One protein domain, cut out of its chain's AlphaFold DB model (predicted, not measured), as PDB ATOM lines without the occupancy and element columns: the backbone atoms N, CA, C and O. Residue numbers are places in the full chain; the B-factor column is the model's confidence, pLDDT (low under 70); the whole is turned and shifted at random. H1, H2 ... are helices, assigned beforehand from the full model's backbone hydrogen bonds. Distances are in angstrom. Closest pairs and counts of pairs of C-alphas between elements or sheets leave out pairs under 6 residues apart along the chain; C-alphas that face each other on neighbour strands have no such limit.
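This is residues 22 to 119 of the 120 residues of an uncharacterized protein of Burkholderia cepacia (UniProt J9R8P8). The longest helix, H4, makes the middle of this model: H1 crosses it halfway along, and H3 packs on its first turns nearly at right angles. H2 lies farther out, toward the other end of H4, and the stretch from H2 back to H3 runs past H4, joined by a short pairing with the stretch after H4. The printed part has 98 residues with four named helices, H1, H2, H3 and H4 in chain order, and no named strand; the class is all helix, with 51 residues in helices. It is compact, with a radius of gyration of the C-alphas of 13.4 A, and rounded, spanning 37 by 33 by 22 A.

Find C-alpha 93 at (21.545, 52.045, 50.216); from there H4, residues 93 to 107, runs 21.2 A to C-alpha 107 at (33.663, 35.357, 54.992). Go back to C-alpha 24 at (28.484, 32.904, 61.299), where H1, residues 24 to 37, begins its 19.8 A. H2 covers residues 54 to 64, 14.9 A from first to last C-alpha. H3 covers residues 74 to 84, 15.3 A.

Start at H4, which touches H1 and H3. The closest C-alphas of H1 and H4 are those of Leu 30 and Ile 100, 6.0 A apart; the two helices stand at a steep tilt of 43 degrees, opposite ways. At Arg 79 and Leu 95 you reach the closest C-alphas of H3 and H4, also 6.0 A apart; their lines are only just about perpendicular, at 73 degrees. H1 and H2 only just touch, with 3 pairs of C-alphas within 8 A, and H1 does so with residues 27 to 31 alone. Their closest C-alphas, of His 28 and Pro 54, are 7.0 A apart; the tilt of 69 degrees is steep, only just short of about perpendicular, and they run opposite ways. H2 and H4 are near each other, while H3 is apart from both H1 and H2. Look next at residues 69 to 70, which pair in parallel with residues 111 to 112. In H1, H2, H3 and H4 every O i to N i+4 pair is within hydrogen-bond range.

The two C-alphas farthest apart are those of Glu 64 and Gly 90, at 39.8 A. The printed part, residues 22 to 119, has no cut. The link from H1 to H2, residues 38 to 53, is long; those from H2 to H3 and from H3 to H4 are short. After H4, residues 108 to 119 hold no named element. In the B-factor column the mean pLDDT of the printed part is 89.7; it falls under 70 at residues 89 to 90 and 116 to 119.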
ATOM      1  N   PHE A  22      34.721  33.106  63.876       93.00
ATOM      2  CA  PHE A  22      34.007  33.159  62.607       93.00
ATOM      3  C   PHE A  22      32.605  33.763  62.810       93.00
ATOM      4  O   PHE A  22      31.810  33.212  63.584       93.00
ATOM      5  N   PRO A  23      32.246  34.844  62.095       95.19
ATOM      6  CA  PRO A  23      31.027  35.607  62.347       95.19
ATOM      7  C   PRO A  23      29.795  34.952  61.699       95.19
ATOM      8  O   PRO A  23      29.086  35.566  60.912       95.19
ATOM      9  N   TYR A  24      29.523  33.677  61.998       93.06
ATOM     10  CA  TYR A  24      28.484  32.904  61.299       93.06
ATOM     11  C   TYR A  24      27.074  33.486  61.479       93.06
ATOM     12  O   TYR A  24      26.280  33.481  60.543       93.06
ATOM     13  N   GLY A  25      26.761  33.988  62.678       93.81
ATOM     14  CA  GLY A  25      25.471  34.625  62.956       93.81
ATOM     15  C   GLY A  25      25.275  35.894  62.127       93.81
ATOM     16  O   GLY A  25      24.257  36.036  61.453       93.81
ATOM     17  N   ASP A  26      26.282  36.770  62.109       96.06
ATOM     18  CA  ASP A  26      26.255  37.990  61.300       96.06
ATOM     19  C   ASP A  26      26.209  37.661  59.806       96.06
ATOM     20  O   ASP A  26      25.443  38.269  59.066       96.06
ATOM     21  N   LEU A  27      26.946  36.641  59.360       96.19
ATOM     22  CA  LEU A  27      26.928  36.179  57.975       96.19
ATOM     23  C   LEU A  27      25.526  35.741  57.523       96.19
ATOM     24  O   LEU A  27      25.121  36.053  56.405       96.19
ATOM     25  N   HIS A  28      24.756  35.079  58.391       95.38
ATOM     26  CA  HIS A  28      23.353  34.745  58.116       95.38
ATOM     27  C   HIS A  28      22.457  35.984  58.023       95.38
ATOM     28  O   HIS A  28      21.597  36.058  57.142       95.38
ATOM     29  N   LEU A  29      22.682  36.991  58.870       96.31
ATOM     30  CA  LEU A  29      21.974  38.271  58.766       96.31
ATOM     31  C   LEU A  29      22.289  38.977  57.440       96.31
ATOM     32  O   LEU A  29      21.381  39.500  56.795       96.31
ATOM     33  N   LEU A  30      23.555  38.971  57.013       95.88
ATOM     34  CA  LEU A  30      23.984  39.525  55.724       95.88
ATOM     35  C   LEU A  30      23.383  38.748  54.545       95.88
ATOM     36  O   LEU A  30      22.883  39.368  53.610       95.88
ATOM     37  N   SER A  31      23.359  37.415  54.623       96.44
ATOM     38  CA  SER A  31      22.717  36.529  53.641       96.44
ATOM     39  C   SER A  31      21.254  36.905  53.412       96.44
ATOM     40  O   SER A  31      20.838  37.085  52.271       96.44
ATOM     41  N   ALA A  32      20.477  37.095  54.483       96.25
ATOM     42  CA  ALA A  32      19.076  37.501  54.366       96.25
ATOM     43  C   ALA A  32      18.923  38.844  53.627       96.25
ATOM     44  O   ALA A  32      18.057  38.984  52.769       96.25
ATOM     45  N   ARG A  33      19.805  39.814  53.896       95.88
ATOM     46  CA  ARG A  33      19.800  41.112  53.201       95.88
ATOM     47  C   ARG A  33      20.179  41.009  51.728       95.88
ATOM     48  O   ARG A  33      19.629  41.749  50.920       95.88
ATOM     49  N   LEU A  34      21.113  40.128  51.377       96.31
ATOM     50  CA  LEU A  34      21.473  39.886  49.978       96.31
ATOM     51  C   LEU A  34      20.349  39.177  49.228       96.31
ATOM     52  O   LEU A  34      20.054  39.566  48.104       96.31
ATOM     53  N   ALA A  35      19.675  38.222  49.870       95.94
ATOM     54  CA  ALA A  35      18.510  37.556  49.302       95.94
ATOM     55  C   ALA A  35      17.338  38.527  49.072       95.94
ATOM     56  O   ALA A  35      16.657  38.431  48.060       95.94
ATOM     57  N   GLU A  36      17.126  39.491  49.978       96.00
ATOM     58  CA  GLU A  36      16.152  40.579  49.792       96.00
ATOM     59  C   GLU A  36      16.520  41.506  48.621       96.00
ATOM     60  O   GLU A  36      15.635  41.997  47.925       96.00
ATOM     61  N   ALA A  37      17.815  41.788  48.435       94.50
ATOM     62  CA  ALA A  37      18.297  42.698  47.397       94.50
ATOM     63  C   ALA A  37      18.359  42.048  46.004       94.50
ATOM     64  O   ALA A  37      18.255  42.762  45.010       94.50
ATOM     65  N   ASP A  38      18.558  40.729  45.958       94.94
ATOM     66  CA  ASP A  38      18.639  39.876  44.769       94.94
ATOM     67  C   ASP A  38      19.473  40.462  43.616       94.94
ATOM     68  O   ASP A  38      19.003  40.696  42.503       94.94
ATOM     69  N   ILE A  39      20.737  40.767  43.914       93.12
ATOM     70  CA  ILE A  39      21.628  41.506  43.005       93.12
ATOM     71  C   ILE A  39      22.600  40.629  42.209       93.12
ATOM     72  O   ILE A  39      23.285  41.133  41.319       93.12
ATOM     73  N   CYS A  40      22.723  39.347  42.544       94.62
ATOM     74  CA  CYS A  40      23.667  38.433  41.911       94.62
ATOM     75  C   CYS A  40      22.952  37.503  40.932       94.62
ATOM     76  O   CYS A  40      21.927  36.910  41.248       94.62
ATOM     77  N   VAL A  41      23.564  37.312  39.765       93.81
ATOM     78  CA  VAL A  41      23.129  36.321  38.778       93.81
ATOM     79  C   VAL A  41      24.144  35.179  38.774       93.81
ATOM     80  O   VAL A  41      25.334  35.439  38.572       93.81
ATOM     81  N   PRO A  42      23.730  33.921  39.003       93.56
ATOM     82  CA  PRO A  42      24.662  32.806  39.006       93.56
ATOM     83  C   PRO A  42      25.098  32.466  37.577       93.56
ATOM     84  O   PRO A  42      24.276  32.261  36.688       93.56
ATOM     85  N   GLY A  43      26.412  32.360  37.365       90.38
ATOM     86  CA  GLY A  43      26.998  31.824  36.127       90.38
ATOM     87  C   GLY A  43      27.088  30.290  36.094       90.38
ATOM     88  O   GLY A  43      27.696  29.734  35.184       90.38
ATOM     89  N   TYR A  44      26.537  29.615  37.105       87.88
ATOM     90  CA  TYR A  44      26.559  28.164  37.310       87.88
ATOM     91  C   TYR A  44      25.231  27.705  37.939       87.88
ATOM     92  O   TYR A  44      24.332  28.519  38.145       87.88
ATOM     93  N   ILE A  45      25.082  26.407  38.220       88.56
ATOM     94  CA  ILE A  45      23.920  25.885  38.955       88.56
ATOM     95  C   ILE A  45      24.156  26.140  40.450       88.56
ATOM     96  O   ILE A  45      25.057  25.512  41.001       88.56
ATOM     97  N   PRO A  46      23.405  27.046  41.104       87.00
ATOM     98  CA  PRO A  46      23.632  27.362  42.509       87.00
ATOM     99  C   PRO A  46      23.297  26.170  43.425       87.00
ATOM    100  O   PRO A  46      22.508  25.306  43.031       87.00
ATOM    101  N   PRO A  47      23.814  26.167  44.668       85.75
ATOM    102  CA  PRO A  47      23.449  25.182  45.682       85.75
ATOM    103  C   PRO A  47      21.932  25.080  45.871       85.75
ATOM    104  O   PRO A  47      21.237  26.099  45.865       85.75
ATOM    105  N   GLU A  48      21.420  23.879  46.152       87.06
ATOM    106  CA  GLU A  48      19.984  23.663  46.417       87.06
ATOM    107  C   GLU A  48      19.467  24.484  47.607       87.06
ATOM    108  O   GLU A  48      18.325  24.940  47.622       87.06
ATOM    109  N   VAL A  49      20.342  24.745  48.583       89.69
ATOM    110  CA  VAL A  49      20.075  25.612  49.744       89.69
ATOM    111  C   VAL A  49      19.894  27.094  49.380       89.69
ATOM    112  O   VAL A  49      19.467  27.884  50.222       89.69
ATOM    113  N   GLY A  50      20.202  27.479  48.140       91.81
ATOM    114  CA  GLY A  50      20.026  28.819  47.595       91.81
ATOM    115  C   GLY A  50      21.330  29.601  47.428       91.81
ATOM    116  O   GLY A  50      22.296  29.429  48.171       91.81
ATOM    117  N   LEU A  51      21.322  30.530  46.464       94.81
ATOM    118  CA  LEU A  51      22.493  31.305  46.039       94.81
ATOM    119  C   LEU A  51      23.133  32.135  47.155       94.81
ATOM    120  O   LEU A  51      24.342  32.319  47.149       94.81
ATOM    121  N   TYR A  52      22.355  32.669  48.091       95.94
ATOM    122  CA  TYR A  52      22.891  33.520  49.160       95.94
ATOM    123  C   TYR A  52      23.146  32.749  50.457       95.94
ATOM    124  O   TYR A  52      23.642  33.326  51.418       95.94
ATOM    125  N   HIS A  53      22.843  31.447  50.504       95.12
ATOM    126  CA  HIS A  53      22.938  30.685  51.738       95.12
ATOM    127  C   HIS A  53      24.402  30.304  52.045       95.12
ATOM    128  O   HIS A  53      25.028  29.596  51.251       95.12
ATOM    129  N   PRO A  54      24.966  30.688  53.212       94.94
ATOM    130  CA  PRO A  54      26.384  30.470  53.520       94.94
ATOM    131  C   PRO A  54      26.821  29.004  53.464       94.94
ATOM    132  O   PRO A  54      27.967  28.703  53.141       94.94
ATOM    133  N   SER A  55      25.910  28.084  53.794       92.31
ATOM    134  CA  SER A  55      26.215  26.654  53.842       92.31
ATOM    135  C   SER A  55      26.610  26.100  52.469       92.31
ATOM    136  O   SER A  55      27.476  25.236  52.421       92.31
ATOM    137  N   GLY A  56      26.043  26.614  51.371       92.12
ATOM    138  CA  GLY A  56      26.383  26.160  50.021       92.12
ATOM    139  C   GLY A  56      27.868  26.360  49.735       92.12
ATOM    140  O   GLY A  56      28.599  25.394  49.563       92.12
ATOM    141  N   TYR A  57      28.341  27.600  49.863       93.31
ATOM    142  CA  TYR A  57      29.747  27.959  49.654       93.31
ATOM    143  C   TYR A  57      30.706  27.264  50.618       93.31
ATOM    144  O   TYR A  57      31.785  26.830  50.224       93.31
ATOM    145  N   LEU A  58      30.329  27.151  51.896       92.94
ATOM    146  CA  LEU A  58      31.153  26.453  52.880       92.94
ATOM    147  C   LEU A  58      31.312  24.973  52.528       92.94
ATOM    148  O   LEU A  58      32.395  24.424  52.722       92.94
ATOM    149  N   TYR A  59      30.253  24.336  52.032       90.81
ATOM    150  CA  TYR A  59      30.290  22.941  51.623       90.81
ATOM    151  C   TYR A  59      31.095  22.757  50.330       90.81
ATOM    152  O   TYR A  59      32.068  22.004  50.319       90.81
ATOM    153  N   GLU A  60      30.751  23.510  49.287       91.25
ATOM    154  CA  GLU A  60      31.405  23.500  47.974       91.25
ATOM    155  C   GLU A  60      32.921  23.737  48.084       91.25
ATOM    156  O   GLU A  60      33.718  22.956  47.561       91.25
ATOM    157  N   ASN A  61      33.348  24.751  48.844       90.69
ATOM    158  CA  ASN A  61      34.769  25.052  49.054       90.69
ATOM    159  C   ASN A  61      35.491  23.922  49.806       90.69
ATOM    160  O   ASN A  61      36.610  23.552  49.451       90.69
ATOM    161  N   LYS A  62      34.872  23.368  50.858       89.44
ATOM    162  CA  LYS A  62      35.560  22.463  51.798       89.44
ATOM    163  C   LYS A  62      35.525  20.999  51.400       89.44
ATOM    164  O   LYS A  62      36.478  20.286  51.712       89.44
ATOM    165  N   PHE A  63      34.455  20.554  50.757       89.31
ATOM    166  CA  PHE A  63      34.243  19.148  50.423       89.31
ATOM    167  C   PHE A  63      34.324  18.883  48.920       89.31
ATOM    168  O   PHE A  63      34.773  17.806  48.534       89.31
ATOM    169  N   GLU A  64      33.968  19.857  48.079       89.19
ATOM    170  CA  GLU A  64      33.981  19.691  46.617       89.19
ATOM    171  C   GLU A  64      35.167  20.390  45.937       89.19
ATOM    172  O   GLU A  64      35.447  20.139  44.767       89.19
ATOM    173  N   GLY A  65      35.904  21.233  46.670       88.94
ATOM    174  CA  GLY A  65      37.034  21.991  46.134       88.94
ATOM    175  C   GLY A  65      36.621  23.027  45.085       88.94
ATOM    176  O   GLY A  65      37.448  23.435  44.269       88.94
ATOM    177  N   ILE A  66      35.350  23.434  45.082       90.56
ATOM    178  CA  ILE A  66      34.821  24.442  44.167       90.56
ATOM    179  C   ILE A  66      35.177  25.825  44.709       90.56
ATOM    180  O   ILE A  66      34.892  26.165  45.858       90.56
ATOM    181  N   GLN A  67      35.795  26.638  43.858       91.75
ATOM    182  CA  GLN A  67      36.116  28.025  44.160       91.75
ATOM    183  C   GLN A  67      35.148  28.949  43.423       91.75
ATOM    184  O   GLN A  67      35.080  28.944  42.193       91.75
ATOM    185  N   THR A  68      34.417  29.768  44.172       93.44
ATOM    186  CA  THR A  68      33.497  30.753  43.600       93.44
ATOM    187  C   THR A  68      34.232  32.053  43.285       93.44
ATOM    188  O   THR A  68      35.012  32.558  44.097       93.44
ATOM    189  N   VAL A  69      33.926  32.633  42.123       94.44
ATOM    190  CA  VAL A  69      34.382  33.966  41.723       94.44
ATOM    191  C   VAL A  69      33.176  34.890  41.548       94.44
ATOM    192  O   VAL A  69      32.240  34.572  40.817       94.44
ATOM    193  N   LEU A  70      33.209  36.046  42.208       95.00
ATOM    194  CA  LEU A  70      32.306  37.170  42.004       95.00
ATOM    195  C   LEU A  70      32.904  38.101  40.947       95.00
ATOM    196  O   LEU A  70      33.994  38.642  41.133       95.00
ATOM    197  N   ILE A  71      32.148  38.330  39.877       94.06
ATOM    198  CA  ILE A  71      32.472  39.304  38.833       94.06
ATOM    199  C   ILE A  71      31.541  40.506  39.040       94.06
ATOM    200  O   ILE A  71      30.383  40.453  38.621       94.06
ATOM    201  N   PRO A  72      31.972  41.557  39.763       93.31
ATOM    202  CA  PRO A  72      31.156  42.750  39.946       93.31
ATOM    203  C   PRO A  72      31.078  43.555  38.644       93.31
ATOM    204  O   PRO A  72      32.018  43.546  37.854       93.31
ATOM    205  N   ASP A  73      30.000  44.319  38.467       91.19
ATOM    206  CA  ASP A  73      29.938  45.370  37.445       91.19
ATOM    207  C   ASP A  73      30.782  46.599  37.857       91.19
ATOM    208  O   ASP A  73      31.294  46.704  38.984       91.19
ATOM    209  N   ARG A  74      30.893  47.591  36.965       89.06
ATOM    210  CA  ARG A  74      31.606  48.852  37.252       89.06
ATOM    211  C   ARG A  74      31.073  49.598  38.481       89.06
ATOM    212  O   ARG A  74      31.831  50.232  39.227       89.06
ATOM    213  N   ASN A  75      29.766  49.552  38.707       89.56
ATOM    214  CA  ASN A  75      29.094  50.274  39.782       89.56
ATOM    215  C   ASN A  75      29.383  49.658  41.158       89.56
ATOM    216  O   ASN A  75      29.516  50.383  42.147       89.56
ATOM    217  N   ILE A  76      29.489  48.338  41.247       92.12
ATOM    218  CA  ILE A  76      29.851  47.608  42.457       92.12
ATOM    219  C   ILE A  76      31.362  47.680  42.677       92.12
ATOM    220  O   ILE A  76      31.789  48.004  43.784       92.12
ATOM    221  N   ALA A  77      32.175  47.509  41.627       91.88
ATOM    222  CA  ALA A  77      33.632  47.617  41.719       91.88
ATOM    223  C   ALA A  77      34.080  48.998  42.235       91.88
ATOM    224  O   ALA A  77      34.901  49.099  43.148       91.88
ATOM    225  N   SER A  78      33.486  50.081  41.723       89.69
ATOM    226  CA  SER A  78      33.766  51.440  42.215       89.69
ATOM    227  C   SER A  78      33.329  51.653  43.670       89.69
ATOM    228  O   SER A  78      34.017  52.342  44.424       89.69
ATOM    229  N   ARG A  79      32.230  51.032  44.114       91.50
ATOM    230  CA  ARG A  79      31.808  51.061  45.524       91.50
ATOM    231  C   ARG A  79      32.744  50.262  46.422       91.50
ATOM    232  O   ARG A  79      33.072  50.744  47.501       91.50
ATOM    233  N   PHE A  80      33.240  49.107  45.978       92.38
ATOM    234  CA  PHE A  80      34.280  48.367  46.698       92.38
ATOM    235  C   PHE A  80      35.540  49.219  46.876       92.38
ATOM    236  O   PHE A  80      36.090  49.273  47.975       92.38
ATOM    237  N   ALA A  81      35.942  49.965  45.844       89.62
ATOM    238  CA  ALA A  81      37.066  50.893  45.943       89.62
ATOM    239  C   ALA A  81      36.831  52.004  46.988       89.62
ATOM    240  O   ALA A  81      37.744  52.315  47.753       89.62
ATOM    241  N   LYS A  82      35.618  52.570  47.072       89.94
ATOM    242  CA  LYS A  82      35.253  53.556  48.112       89.94
ATOM    243  C   LYS A  82      35.287  52.965  49.522       89.94
ATOM    244  O   LYS A  82      35.802  53.592  50.446       89.94
ATOM    245  N   LEU A  83      34.779  51.742  49.684       89.81
ATOM    246  CA  LEU A  83      34.808  51.020  50.960       89.81
ATOM    247  C   LEU A  83      36.247  50.755  51.418       89.81
ATOM    248  O   LEU A  83      36.574  50.989  52.581       89.81
ATOM    249  N   ALA A  84      37.126  50.349  50.500       88.19
ATOM    250  CA  ALA A  84      38.548  50.157  50.781       88.19
ATOM    251  C   ALA A  84      39.245  51.463  51.213       88.19
ATOM    252  O   ALA A  84      40.134  51.440  52.066       88.19
ATOM    253  N   GLN A  85      38.803  52.608  50.686       88.62
ATOM    254  CA  GLN A  85      39.290  53.942  51.060       88.62
ATOM    255  C   GLN A  85      38.716  54.468  52.387       88.62
ATOM    256  O   GLN A  85      39.069  55.569  52.807       88.62
ATOM    257  N   ARG A  86      37.882  53.683  53.088       80.56
ATOM    258  CA  ARG A  86      37.215  54.065  54.346       80.56
ATOM    259  C   ARG A  86      36.329  55.308  54.214       80.56
ATOM    260  O   ARG A  86      36.150  56.045  55.185       80.56
ATOM    261  N   GLU A  87      35.765  55.545  53.030       75.88
ATOM    262  CA  GLU A  87      34.765  56.598  52.855       75.88
ATOM    263  C   GLU A  87      33.531  56.313  53.729       75.88
ATOM    264  O   GLU A  87      33.113  55.163  53.903       75.88
ATOM    265  N   ILE A  88      32.945  57.366  54.306       72.12
ATOM    266  CA  ILE A  88      31.781  57.233  55.188       72.12
ATOM    267  C   ILE A  88      30.598  56.699  54.374       72.12
ATOM    268  O   ILE A  88      30.149  57.333  53.420       72.12
ATOM    269  N   ILE A  89      30.042  55.569  54.814       65.75
ATOM    270  CA  ILE A  89      28.819  54.968  54.268       65.75
ATOM    271  C   ILE A  89      27.604  55.779  54.755       65.75
ATOM    272  O   ILE A  89      26.812  55.339  55.588       65.75
ATOM    273  N   GLY A  90      27.490  57.030  54.319       59.91
ATOM    274  CA  GLY A  90      26.391  57.911  54.699       59.91
ATOM    275  C   GLY A  90      25.155  57.630  53.851       59.91
ATOM    276  O   GLY A  90      25.180  57.921  52.665       59.91
ATOM    277  N   GLY A  91      24.087  57.077  54.440       72.06
ATOM    278  CA  GLY A  91      22.725  56.983  53.868       72.06
ATOM    279  C   GLY A  91      22.535  56.197  52.557       72.06
ATOM    280  O   GLY A  91      21.403  55.857  52.224       72.06
ATOM    281  N   ASP A  92      23.605  55.887  51.828       84.50
ATOM    282  CA  ASP A  92      23.566  55.267  50.510       84.50
ATOM    283  C   ASP A  92      23.248  53.771  50.634       84.50
ATOM    284  O   ASP A  92      24.059  52.956  51.087       84.50
ATOM    285  N   HIS A  93      22.028  53.419  50.230       88.38
ATOM    286  CA  HIS A  93      21.545  52.045  50.216       88.38
ATOM    287  C   HIS A  93      22.404  51.138  49.323       88.38
ATOM    288  O   HIS A  93      22.732  50.027  49.725       88.38
ATOM    289  N   GLN A  94      22.837  51.620  48.156       89.75
ATOM    290  CA  GLN A  94      23.635  50.838  47.209       89.75
ATOM    291  C   GLN A  94      25.052  50.598  47.739       89.75
ATOM    292  O   GLN A  94      25.599  49.506  47.601       89.75
ATOM    293  N   LEU A  95      25.644  51.595  48.403       90.19
ATOM    294  CA  LEU A  95      26.932  51.428  49.083       90.19
ATOM    295  C   LEU A  95      26.839  50.430  50.242       90.19
ATOM    296  O   LEU A  95      27.759  49.641  50.445       90.19
ATOM    297  N   ARG A  96      25.714  50.415  50.968       91.81
ATOM    298  CA  ARG A  96      25.455  49.416  52.012       91.81
ATOM    299  C   ARG A  96      25.332  48.010  51.430       91.81
ATOM    300  O   ARG A  96      25.957  47.102  51.964       91.81
ATOM    301  N   VAL A  97      24.574  47.828  50.350       94.00
ATOM    302  CA  VAL A  97      24.449  46.525  49.675       94.00
ATOM    303  C   VAL A  97      25.812  46.040  49.173       94.00
ATOM    304  O   VAL A  97      26.176  44.896  49.425       94.00
ATOM    305  N   ALA A  98      26.620  46.916  48.567       94.31
ATOM    306  CA  ALA A  98      27.987  46.579  48.171       94.31
ATOM    307  C   ALA A  98      28.859  46.174  49.379       94.31
ATOM    308  O   ALA A  98      29.596  45.197  49.308       94.31
ATOM    309  N   ALA A  99      28.749  46.866  50.516       94.12
ATOM    310  CA  ALA A  99      29.488  46.497  51.725       94.12
ATOM    311  C   ALA A  99      29.088  45.115  52.259       94.12
ATOM    312  O   ALA A  99      29.954  44.328  52.638       94.12
ATOM    313  N   ILE A 100      27.787  44.810  52.246       95.75
ATOM    314  CA  ILE A 100      27.251  43.500  52.627       95.75
ATOM    315  C   ILE A 100      27.788  42.417  51.681       95.75
ATOM    316  O   ILE A 100      28.279  41.398  52.158       95.75
ATOM    317  N   LEU A 101      27.753  42.649  50.363       96.75
ATOM    318  CA  LEU A 101      28.263  41.708  49.360       96.75
ATOM    319  C   LEU A 101      29.762  41.433  49.545       96.75
ATOM    320  O   LEU A 101      30.186  40.281  49.503       96.75
ATOM    321  N   LEU A 102      30.559  42.474  49.796       95.31
ATOM    322  CA  LEU A 102      31.996  42.332  50.030       95.31
ATOM    323  C   LEU A 102      32.291  41.551  51.319       95.31
ATOM    324  O   LEU A 102      33.154  40.678  51.319       95.31
ATOM    325  N   ALA A 103      31.561  41.830  52.403       95.56
ATOM    326  CA  ALA A 103      31.703  41.106  53.666       95.56
ATOM    327  C   ALA A 103      31.300  39.629  53.528       95.56
ATOM    328  O   ALA A 103      31.991  38.749  54.042       95.56
ATOM    329  N   PHE A 104      30.213  39.355  52.800       96.94
ATOM    330  CA  PHE A 104      29.768  38.001  52.478       96.94
ATOM    331  C   PHE A 104      30.838  37.236  51.692       96.94
ATOM    332  O   PHE A 104      31.224  36.139  52.093       96.94
ATOM    333  N   ALA A 105      31.383  37.854  50.638       96.12
ATOM    334  CA  ALA A 105      32.446  37.267  49.832       96.12
ATOM    335  C   ALA A 105      33.699  36.951  50.664       96.12
ATOM    336  O   ALA A 105      34.226  35.844  50.588       96.12
ATOM    337  N   GLN A 106      34.128  37.881  51.523       94.38
ATOM    338  CA  GLN A 106      35.288  37.689  52.399       94.38
ATOM    339  C   GLN A 106      35.101  36.544  53.400       94.38
ATOM    340  O   GLN A 106      36.023  35.759  53.604       94.38
ATOM    341  N   CYS A 107      33.923  36.425  54.021       95.31
ATOM    342  CA  CYS A 107      33.663  35.357  54.992       95.31
ATOM    343  C   CYS A 107      33.619  33.965  54.349       95.31
ATOM    344  O   CYS A 107      33.855  32.970  55.032       95.31
ATOM    345  N   LEU A 108      33.288  33.890  53.061       94.94
ATOM    346  CA  LEU A 108      33.076  32.642  52.329       94.94
ATOM    347  C   LEU A 108      34.197  32.317  51.339       94.94
ATOM    348  O   LEU A 108      34.053  31.386  50.553       94.94
ATOM    349  N   ASP A 109      35.309  33.057  51.393       93.56
ATOM    350  CA  ASP A 109      36.467  32.876  50.505       93.56
ATOM    351  C   ASP A 109      36.112  32.978  49.004       93.56
ATOM    352  O   ASP A 109      36.755  32.390  48.130       93.56
ATOM    353  N   ILE A 110      35.070  33.757  48.693       95.31
ATOM    354  CA  ILE A 110      34.670  34.066  47.320       95.31
ATOM    355  C   ILE A 110      35.661  35.088  46.774       95.31
ATOM    356  O   ILE A 110      35.813  36.186  47.315       95.31
ATOM    357  N   GLN A 111      36.324  34.742  45.674       94.56
ATOM    358  CA  GLN A 111      37.269  35.649  45.032       94.56
ATOM    359  C   GLN A 111      36.518  36.754  44.302       94.56
ATOM    360  O   GLN A 111      35.510  36.497  43.652       94.56
ATOM    361  N   VAL A 112      37.019  37.982  44.369       93.25
ATOM    362  CA  VAL A 112      36.450  39.110  43.629       93.25
ATOM    363  C   VAL A 112      37.366  39.426  42.456       93.25
ATOM    364  O   VAL A 112      38.521  39.784  42.677       93.25
ATOM    365  N   GLU A 113      36.850  39.325  41.231       90.81
ATOM    366  CA  GLU A 113      37.590  39.627  40.000       90.81
ATOM    367  C   GLU A 113      37.027  40.890  39.322       90.81
ATOM    368  O   GLU A 113      36.084  40.814  38.531       90.81
ATOM    369  N   PRO A 114      37.563  42.082  39.645       80.25
ATOM    370  CA  PRO A 114      37.047  43.345  39.137       80.25
ATOM    371  C   PRO A 114      37.575  43.710  37.742       80.25
ATOM    372  O   PRO A 114      37.133  44.720  37.201       80.25
ATOM    373  N   ALA A 115      38.522  42.968  37.150       72.44
ATOM    374  CA  ALA A 115      39.147  43.370  35.886       72.44
ATOM    375  C   ALA A 115      38.131  43.521  34.742       72.44
ATOM    376  O   ALA A 115      38.239  44.449  33.941       72.44
ATOM    377  N   ILE A 116      37.101  42.669  34.703       64.62
ATOM    378  CA  ILE A 116      36.060  42.707  33.665       64.62
ATOM    379  C   ILE A 116      35.252  44.016  33.730       64.62
ATOM    380  O   ILE A 116      34.960  44.601  32.690       64.62
ATOM    381  N   ALA A 117      34.997  44.554  34.927       64.50
ATOM    382  CA  ALA A 117      34.256  45.806  35.116       64.50
ATOM    383  C   ALA A 117      34.925  47.052  34.499       64.50
ATOM    384  O   ALA A 117      34.263  48.068  34.264       64.50
ATOM    385  N   PHE A 118      36.238  47.010  34.253       57.81
ATOM    386  CA  PHE A 118      36.984  48.115  33.642       57.81
ATOM    387  C   PHE A 118      37.096  48.006  32.112       57.81
ATOM    388  O   PHE A 118      37.658  48.906  31.487       57.81
ATOM    389  N   HIS A 119      36.549  46.940  31.518       59.38
ATOM    390  CA  HIS A 119      36.499  46.721  30.069       59.38
ATOM    391  C   HIS A 119      35.104  46.921  29.451       59.38
ATOM    392  O   HIS A 119      34.975  46.824  28.231       59.38
TER     393      HIS A 119